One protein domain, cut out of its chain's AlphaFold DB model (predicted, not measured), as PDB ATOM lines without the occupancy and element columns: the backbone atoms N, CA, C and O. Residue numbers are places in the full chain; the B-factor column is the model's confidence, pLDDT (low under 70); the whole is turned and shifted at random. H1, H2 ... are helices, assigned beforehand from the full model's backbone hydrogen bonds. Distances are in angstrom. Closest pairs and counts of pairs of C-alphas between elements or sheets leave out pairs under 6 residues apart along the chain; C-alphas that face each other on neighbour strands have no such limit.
ATOM      1  N   GLU A 149      78.420  -2.113  16.979       95.50
ATOM      2  CA  GLU A 149      77.972  -1.631  18.285       95.50
ATOM      3  C   GLU A 149      79.075  -0.863  19.023       95.50
ATOM      4  O   GLU A 149      78.832   0.255  19.472       95.50
ATOM      5  N   GLU A 150      80.288  -1.417  19.110       94.94
ATOM      6  CA  GLU A 150      81.417  -0.730  19.752       94.94
ATOM      7  C   GLU A 150      81.852   0.497  18.953       94.94
ATOM      8  O   GLU A 150      82.116   1.565  19.502       94.94
ATOM      9  N   GLU A 151      81.863   0.371  17.634       93.69
ATOM     10  CA  GLU A 151      82.258   1.434  16.721       93.69
ATOM     11  C   GLU A 151      81.338   2.659  16.803       93.69
ATOM     12  O   GLU A 151      81.830   3.791  16.849       93.69
ATOM     13  N   ARG A 152      80.022   2.454  16.946       95.50
ATOM     14  CA  ARG A 152      79.037   3.530  17.160       95.50
ATOM     15  C   ARG A 152      79.328   4.388  18.384       95.50
ATOM     16  O   ARG A 152      79.030   5.579  18.366       95.50
ATOM     17  N   LYS A 153      79.951   3.827  19.425       95.06
ATOM     18  CA  LYS A 153      80.335   4.578  20.635       95.06
ATOM     19  C   LYS A 153      81.430   5.610  20.358       95.06
ATOM     20  O   LYS A 153      81.654   6.498  21.174       95.06
ATOM     21  N   THR A 154      82.124   5.495  19.224       92.12
ATOM     22  CA  THR A 154      83.211   6.399  18.832       92.12
ATOM     23  C   THR A 154      82.758   7.547  17.931       92.12
ATOM     24  O   THR A 154      83.556   8.446  17.648       92.12
ATOM     25  N   TRP A 155      81.510   7.519  17.452       94.50
ATOM     26  CA  TRP A 155      80.984   8.509  16.516       94.50
ATOM     27  C   TRP A 155      80.578   9.787  17.245       94.50
ATOM     28  O   TRP A 155      80.128   9.759  18.391       94.50
ATOM     29  N   SER A 156      80.721  10.927  16.569       93.31
ATOM     30  CA  SER A 156      80.142  12.170  17.073       93.31
ATOM     31  C   SER A 156      78.617  12.120  16.964       93.31
ATOM     32  O   SER A 156      78.083  11.482  16.055       93.31
ATOM     33  N   SER A 157      77.909  12.834  17.844       92.88
ATOM     34  CA  SER A 157      76.443  12.924  17.775       92.88
ATOM     35  C   SER A 157      75.971  13.443  16.414       92.88
ATOM     36  O   SER A 157      75.062  12.876  15.826       92.88
ATOM     37  N   SER A 158      76.655  14.447  15.854       93.19
ATOM     38  CA  SER A 158      76.313  14.992  14.535       93.19
ATOM     39  C   SER A 158      76.470  13.988  13.395       93.19
ATOM     40  O   SER A 158      75.689  14.027  12.455       93.19
ATOM     41  N   ASP A 159      77.477  13.110  13.456       94.81
ATOM     42  CA  ASP A 159      77.645  12.077  12.429       94.81
ATOM     43  C   ASP A 159      76.606  10.964  12.594       94.81
ATOM     44  O   ASP A 159      76.090  10.460  11.601       94.81
ATOM     45  N   ALA A 160      76.293  10.584  13.839       94.94
ATOM     46  CA  ALA A 160      75.305   9.551  14.140       94.94
ATOM     47  C   ALA A 160      73.887   9.942  13.688       94.94
ATOM     48  O   ALA A 160      73.135   9.074  13.244       94.94
ATOM     49  N   ASP A 161      73.560  11.235  13.757       95.88
ATOM     50  CA  ASP A 161      72.263  11.794  13.365       95.88
ATOM     51  C   ASP A 161      72.199  12.214  11.879       95.88
ATOM     52  O   ASP A 161      71.178  12.739  11.427       95.88
ATOM     53  N   ASP A 162      73.266  12.010  11.094       97.06
ATOM     54  CA  ASP A 162      73.296  12.424   9.688       97.06
ATOM     55  C   ASP A 162      72.270  11.621   8.859       97.06
ATOM     56  O   ASP A 162      72.345  10.388   8.796       97.06
ATOM     57  N   PRO A 163      71.328  12.283   8.159       96.94
ATOM     58  CA  PRO A 163      70.240  11.601   7.457       96.94
ATOM     59  C   PRO A 163      70.719  10.731   6.286       96.94
ATOM     60  O   PRO A 163      69.975   9.866   5.828       96.94
ATOM     61  N   ARG A 164      71.947  10.939   5.792       96.19
ATOM     62  CA  ARG A 164      72.543  10.135   4.714       96.19
ATOM     63  C   ARG A 164      73.095   8.808   5.228       96.19
ATOM     64  O   ARG A 164      73.228   7.861   4.457       96.19
ATOM     65  N   LEU A 165      73.441   8.730   6.516       96.75
ATOM     66  CA  LEU A 165      74.190   7.612   7.080       96.75
ATOM     67  C   LEU A 165      73.482   6.251   6.922       96.75
ATOM     68  O   LEU A 165      74.161   5.310   6.512       96.75
ATOM     69  N   PRO A 166      72.165   6.094   7.180       97.31
ATOM     70  CA  PRO A 166      71.509   4.790   7.051       97.31
ATOM     71  C   PRO A 166      71.602   4.192   5.641       97.31
ATOM     72  O   PRO A 166      71.902   3.007   5.499       97.31
ATOM     73  N   ASP A 167      71.393   5.013   4.607       97.81
ATOM     74  CA  ASP A 167      71.506   4.589   3.207       97.81
ATOM     75  C   ASP A 167      72.953   4.224   2.848       97.81
ATOM     76  O   ASP A 167      73.212   3.145   2.310       97.81
ATOM     77  N   LEU A 168      73.915   5.071   3.233       97.50
ATOM     78  CA  LEU A 168      75.336   4.823   2.985       97.50
ATOM     79  C   LEU A 168      75.820   3.524   3.649       97.50
ATOM     80  O   LEU A 168      76.521   2.739   3.014       97.50
ATOM     81  N   LEU A 169      75.408   3.252   4.893       97.19
ATOM     82  CA  LEU A 169      75.727   1.997   5.585       97.19
ATOM     83  C   LEU A 169      75.110   0.781   4.887       97.19
ATOM     84  O   LEU A 169      75.744  -0.273   4.832       97.19
ATOM     85  N   SER A 170      73.893   0.913   4.353       97.56
ATOM     86  CA  SER A 170      73.229  -0.173   3.628       97.56
ATOM     87  C   SER A 170      73.941  -0.524   2.323       97.56
ATOM     88  O   SER A 170      73.927  -1.689   1.932       97.56
ATOM     89  N   ARG A 171      74.521   0.460   1.630       97.38
ATOM     90  CA  ARG A 171      75.143   0.254   0.313       97.38
ATOM     91  C   ARG A 171      76.621  -0.115   0.387       97.38
ATOM     92  O   ARG A 171      77.062  -0.955  -0.388       97.38
ATOM     93  N   TYR A 172      77.367   0.483   1.316       97.69
ATOM     94  CA  TYR A 172      78.827   0.338   1.394       97.69
ATOM     95  C   TYR A 172      79.315  -0.466   2.599       97.69
ATOM     96  O   TYR A 172      80.514  -0.690   2.746       97.69
ATOM     97  N   GLY A 173      78.406  -0.893   3.475       96.50
ATOM     98  CA  GLY A 173      78.777  -1.492   4.750       96.50
ATOM     99  C   GLY A 173      79.320  -0.462   5.742       96.50
ATOM    100  O   GLY A 173      79.469   0.728   5.461       96.50
ATOM    101  N   TRP A 174      79.583  -0.915   6.967       96.06
ATOM    102  CA  TRP A 174      79.895  -0.016   8.078       96.06
ATOM    103  C   TRP A 174      81.387   0.143   8.365       96.06
ATOM    104  O   TRP A 174      81.778   1.130   8.975       96.06
ATOM    105  N   THR A 175      82.224  -0.800   7.947       95.31
ATOM    106  CA  THR A 175      83.657  -0.897   8.278       95.31
ATOM    107  C   THR A 175      84.440   0.339   7.844       95.31
ATOM    108  O   THR A 175      85.069   1.001   8.677       95.31
ATOM    109  N   GLY A 176      84.366   0.690   6.556       95.88
ATOM    110  CA  GLY A 176      85.024   1.874   6.004       95.88
ATOM    111  C   GLY A 176      84.414   3.182   6.519       95.88
ATOM    112  O   GLY A 176      85.137   4.066   6.984       95.88
ATOM    113  N   ILE A 177      83.080   3.282   6.513       97.25
ATOM    114  CA  ILE A 177      82.368   4.481   6.981       97.25
ATOM    115  C   ILE A 177      82.704   4.764   8.448       97.25
ATOM    116  O   ILE A 177      83.099   5.879   8.783       97.25
ATOM    117  N   SER A 178      82.624   3.754   9.317       95.62
ATOM    118  CA  SER A 178      82.883   3.902  10.749       95.62
ATOM    119  C   SER A 178      84.303   4.365  11.040       95.62
ATOM    120  O   SER A 178      84.500   5.319  11.797       95.62
ATOM    121  N   THR A 179      85.307   3.752  10.403       94.75
ATOM    122  CA  THR A 179      86.699   4.193  10.564       94.75
ATOM    123  C   THR A 179      86.860   5.653  10.141       94.75
ATOM    124  O   THR A 179      87.572   6.422  10.790       94.75
ATOM    125  N   GLY A 180      86.155   6.076   9.093       94.69
ATOM    126  CA  GLY A 180      86.107   7.466   8.669       94.69
ATOM    127  C   GLY A 180      85.456   8.411   9.678       94.69
ATOM    128  O   GLY A 180      86.024   9.472   9.947       94.69
ATOM    129  N   LEU A 181      84.318   8.028  10.262       95.12
ATOM    130  CA  LEU A 181      83.621   8.797  11.301       95.12
ATOM    131  C   LEU A 181      84.475   8.951  12.560       95.12
ATOM    132  O   LEU A 181      84.631  10.055  13.079       95.12
ATOM    133  N   ARG A 182      85.111   7.861  12.997       90.81
ATOM    134  CA  ARG A 182      86.052   7.855  14.117       90.81
ATOM    135  C   ARG A 182      87.212   8.819  13.848       90.81
ATOM    136  O   ARG A 182      87.538   9.665  14.679       90.81
ATOM    137  N   LEU A 183      87.857   8.732  12.689       90.31
ATOM    138  CA  LEU A 183      89.072   9.509  12.419       90.31
ATOM    139  C   LEU A 183      88.809  10.963  12.017       90.31
ATOM    140  O   LEU A 183      89.628  11.841  12.301       90.31
ATOM    141  N   ARG A 184      87.697  11.233  11.329       89.88
ATOM    142  CA  ARG A 184      87.385  12.539  10.728       89.88
ATOM    143  C   ARG A 184      85.906  12.910  10.919       89.88
ATOM    144  O   ARG A 184      85.203  13.106   9.919       89.88
ATOM    145  N   PRO A 185      85.456  13.063  12.179       90.44
ATOM    146  CA  PRO A 185      84.070  13.401  12.471       90.44
ATOM    147  C   PRO A 185      83.678  14.739  11.835       90.44
ATOM    148  O   PRO A 185      84.504  15.661  11.770       90.44
ATOM    149  N   GLY A 186      82.449  14.814  11.320       87.44
ATOM    150  CA  GLY A 186      81.868  15.971  10.629       87.44
ATOM    151  C   GLY A 186      82.368  16.217   9.198       87.44
ATOM    152  O   GLY A 186      81.848  17.086   8.500       87.44
ATOM    153  N   HIS A 187      83.375  15.473   8.726       88.56
ATOM    154  CA  HIS A 187      83.951  15.666   7.388       88.56
ATOM    155  C   HIS A 187      83.859  14.435   6.494       88.56
ATOM    156  O   HIS A 187      83.761  14.580   5.275       88.56
ATOM    157  N   HIS A 188      83.941  13.229   7.062       94.81
ATOM    158  CA  HIS A 188      84.032  12.007   6.266       94.81
ATOM    159  C   HIS A 188      82.794  11.794   5.380       94.81
ATOM    160  O   HIS A 188      82.959  11.598   4.177       94.81
ATOM    161  N   LEU A 189      81.581  11.941   5.930       96.25
ATOM    162  CA  LEU A 189      80.335  11.743   5.174       96.25
ATOM    163  C   LEU A 189      80.155  12.728   4.019       96.25
ATOM    164  O   LEU A 189      79.538  12.377   3.020       96.25
ATOM    165  N   ASN A 190      80.726  13.933   4.106       95.12
ATOM    166  CA  ASN A 190      80.657  14.894   3.006       95.12
ATOM    167  C   ASN A 190      81.428  14.391   1.785       95.12
ATOM    168  O   ASN A 190      80.894  14.418   0.684       95.12
ATOM    169  N   LEU A 191      82.648  13.881   1.981       95.31
ATOM    170  CA  LEU A 191      83.423  13.323   0.873       95.31
ATOM    171  C   LEU A 191      82.817  12.012   0.361       95.31
ATOM    172  O   LEU A 191      82.797  11.803  -0.846       95.31
ATOM    173  N   VAL A 192      82.298  11.163   1.256       97.75
ATOM    174  CA  VAL A 192      81.587   9.933   0.869       97.75
ATOM    175  C   VAL A 192      80.386  10.268  -0.013       97.75
ATOM    176  O   VAL A 192      80.295   9.735  -1.108       97.75
ATOM    177  N   ALA A 193      79.517  11.194   0.398       96.62
ATOM    178  CA  ALA A 193      78.351  11.586  -0.392       96.62
ATOM    179  C   ALA A 193      78.733  12.216  -1.745       96.62
ATOM    180  O   ALA A 193      78.074  11.969  -2.750       96.62
ATOM    181  N   THR A 194      79.808  13.012  -1.793       97.38
ATOM    182  CA  THR A 194      80.312  13.564  -3.058       97.38
ATOM    183  C   THR A 194      80.813  12.466  -3.994       97.38
ATOM    184  O   THR A 194      80.473  12.480  -5.171       97.38
ATOM    185  N   LEU A 195      81.620  11.524  -3.494       97.94
ATOM    186  CA  LEU A 195      82.152  10.432  -4.311       97.94
ATOM    187  C   LEU A 195      81.054   9.462  -4.741       97.94
ATOM    188  O   LEU A 195      81.066   9.033  -5.882       97.94
ATOM    189  N   ASP A 196      80.081   9.185  -3.879       98.12
ATOM    190  CA  ASP A 196      78.894   8.400  -4.214       98.12
ATOM    191  C   ASP A 196      78.134   8.995  -5.407       98.12
ATOM    192  O   ASP A 196      77.787   8.293  -6.351       98.12
ATOM    193  N   ALA A 197      77.935  10.314  -5.418       97.81
ATOM    194  CA  ALA A 197      77.252  10.987  -6.519       97.81
ATOM    195  C   ALA A 197      78.059  11.005  -7.832       97.81
ATOM    196  O   ALA A 197      77.468  11.131  -8.905       97.81
ATOM    197  N   ILE A 198      79.392  10.934  -7.756       98.31
ATOM    198  CA  ILE A 198      80.286  11.011  -8.921       98.31
ATOM    199  C   ILE A 198      80.562   9.619  -9.495       98.31
ATOM    200  O   ILE A 198      80.447   9.424 -10.702       98.31
ATOM    201  N   ASP A 199      80.962   8.682  -8.639       98.44
ATOM    202  CA  ASP A 199      81.406   7.340  -9.001       98.44
ATOM    203  C   ASP A 199      81.286   6.380  -7.788       98.44
ATOM    204  O   ASP A 199      82.210   6.263  -6.968       98.44
ATOM    205  N   PRO A 200      80.145   5.675  -7.658       98.12
ATOM    206  CA  PRO A 200      79.920   4.685  -6.606       98.12
ATOM    207  C   PRO A 200      80.942   3.543  -6.575       98.12
ATOM    208  O   PRO A 200      81.227   3.011  -5.498       98.12
ATOM    209  N   GLU A 201      81.473   3.139  -7.733       98.19
ATOM    210  CA  GLU A 201      82.439   2.043  -7.833       98.19
ATOM    211  C   GLU A 201      83.786   2.491  -7.265       98.19
ATOM    212  O   GLU A 201      84.363   1.820  -6.400       98.19
ATOM    213  N   PHE A 202      84.238   3.684  -7.655       98.25
ATOM    214  CA  PHE A 202      85.434   4.283  -7.080       98.25
ATOM    215  C   PHE A 202      85.294   4.526  -5.573       98.25
ATOM    216  O   PHE A 202      86.230   4.242  -4.821       98.25
ATOM    217  N   LEU A 203      84.135   4.998  -5.097       98.38
ATOM    218  CA  LEU A 203      83.889   5.145  -3.659       98.38
ATOM    219  C   LEU A 203      84.080   3.814  -2.917       98.38
ATOM    220  O   LEU A 203      84.734   3.789  -1.871       98.38
ATOM    221  N   SER A 204      83.554   2.715  -3.464       98.06
ATOM    222  CA  SER A 204      83.725   1.382  -2.878       98.06
ATOM    223  C   SER A 204      85.206   1.007  -2.768       98.06
ATOM    224  O   SER A 204      85.652   0.577  -1.704       98.06
ATOM    225  N   LEU A 205      85.994   1.227  -3.827       97.62
ATOM    226  CA  LEU A 205      87.439   0.966  -3.822       97.62
ATOM    227  C   LEU A 205      88.184   1.845  -2.811       97.62
ATOM    228  O   LEU A 205      89.061   1.367  -2.089       97.62
ATOM    229  N   TRP A 206      87.829   3.126  -2.728       97.06
ATOM    230  CA  TRP A 206      88.458   4.073  -1.815       97.06
ATOM    231  C   TRP A 206      88.172   3.748  -0.344       97.06
ATOM    232  O   TRP A 206      89.096   3.784   0.478       97.06
TER     233      TRP A 206
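What this domain is: This is residues 149 to 206 of the 326 residues of the protein "CMD domain-containing protein" of Propionibacteriales bacterium (UniProt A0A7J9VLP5). H4, H5 and H6 make a zigzag of helices with H3 close to all three, and the short H1 and H2 sit at the end away from H6. The printed part has 58 residues, with six named helices, H1 to H6 along the chain, and no named strand: all helix. It is compact, radius of gyration of the C-alphas 10.6 A, but elongated, 29 by 19 by 17 A.

How they stand to each other: Start at H1, residues 149 to 152; it only just touches H4, residues 175 to 183, with 3 pairs of C-alphas within 8 A, the closest Glu 151 and Ser 178, 6.5 A. H2, residues 157 to 160, is close to H4 but not clearly touching; the closest C-alphas, Asp 159 and Leu 181, are 6.9 A apart. H3, residues 165 to 172, is close to H6, residues 200 to 206, but not clearly touching, about perpendicular at 83 degrees; the closest C-alphas, Tyr 172 and Ser 204, are 6.6 A apart. H5, residues 188 to 198, forms hairpins with H4, closest C-alphas Gly 180 and His 188, 5.5 A, and with H6, Leu 195 and Leu 203, 5.6 A. Every O i to N i+4 pair is within hydrogen-bond range in H3 to H6; H1 and H2 are too short for one.

Where its parts are: Find C-alpha 149 at (77.972, -1.631, 18.285), where H1 begins. H4 runs 12.4 A and H5 15.7 A; H6 ends at C-alpha 206, (88.458, 4.073, -1.815).

The domain as a whole: The farthest C-alphas, Glu 150 and Ile 198, are 31.0 A apart. The printed part has no cut, its links between helices are tight, and no printed residue is under 70 in pLDDT.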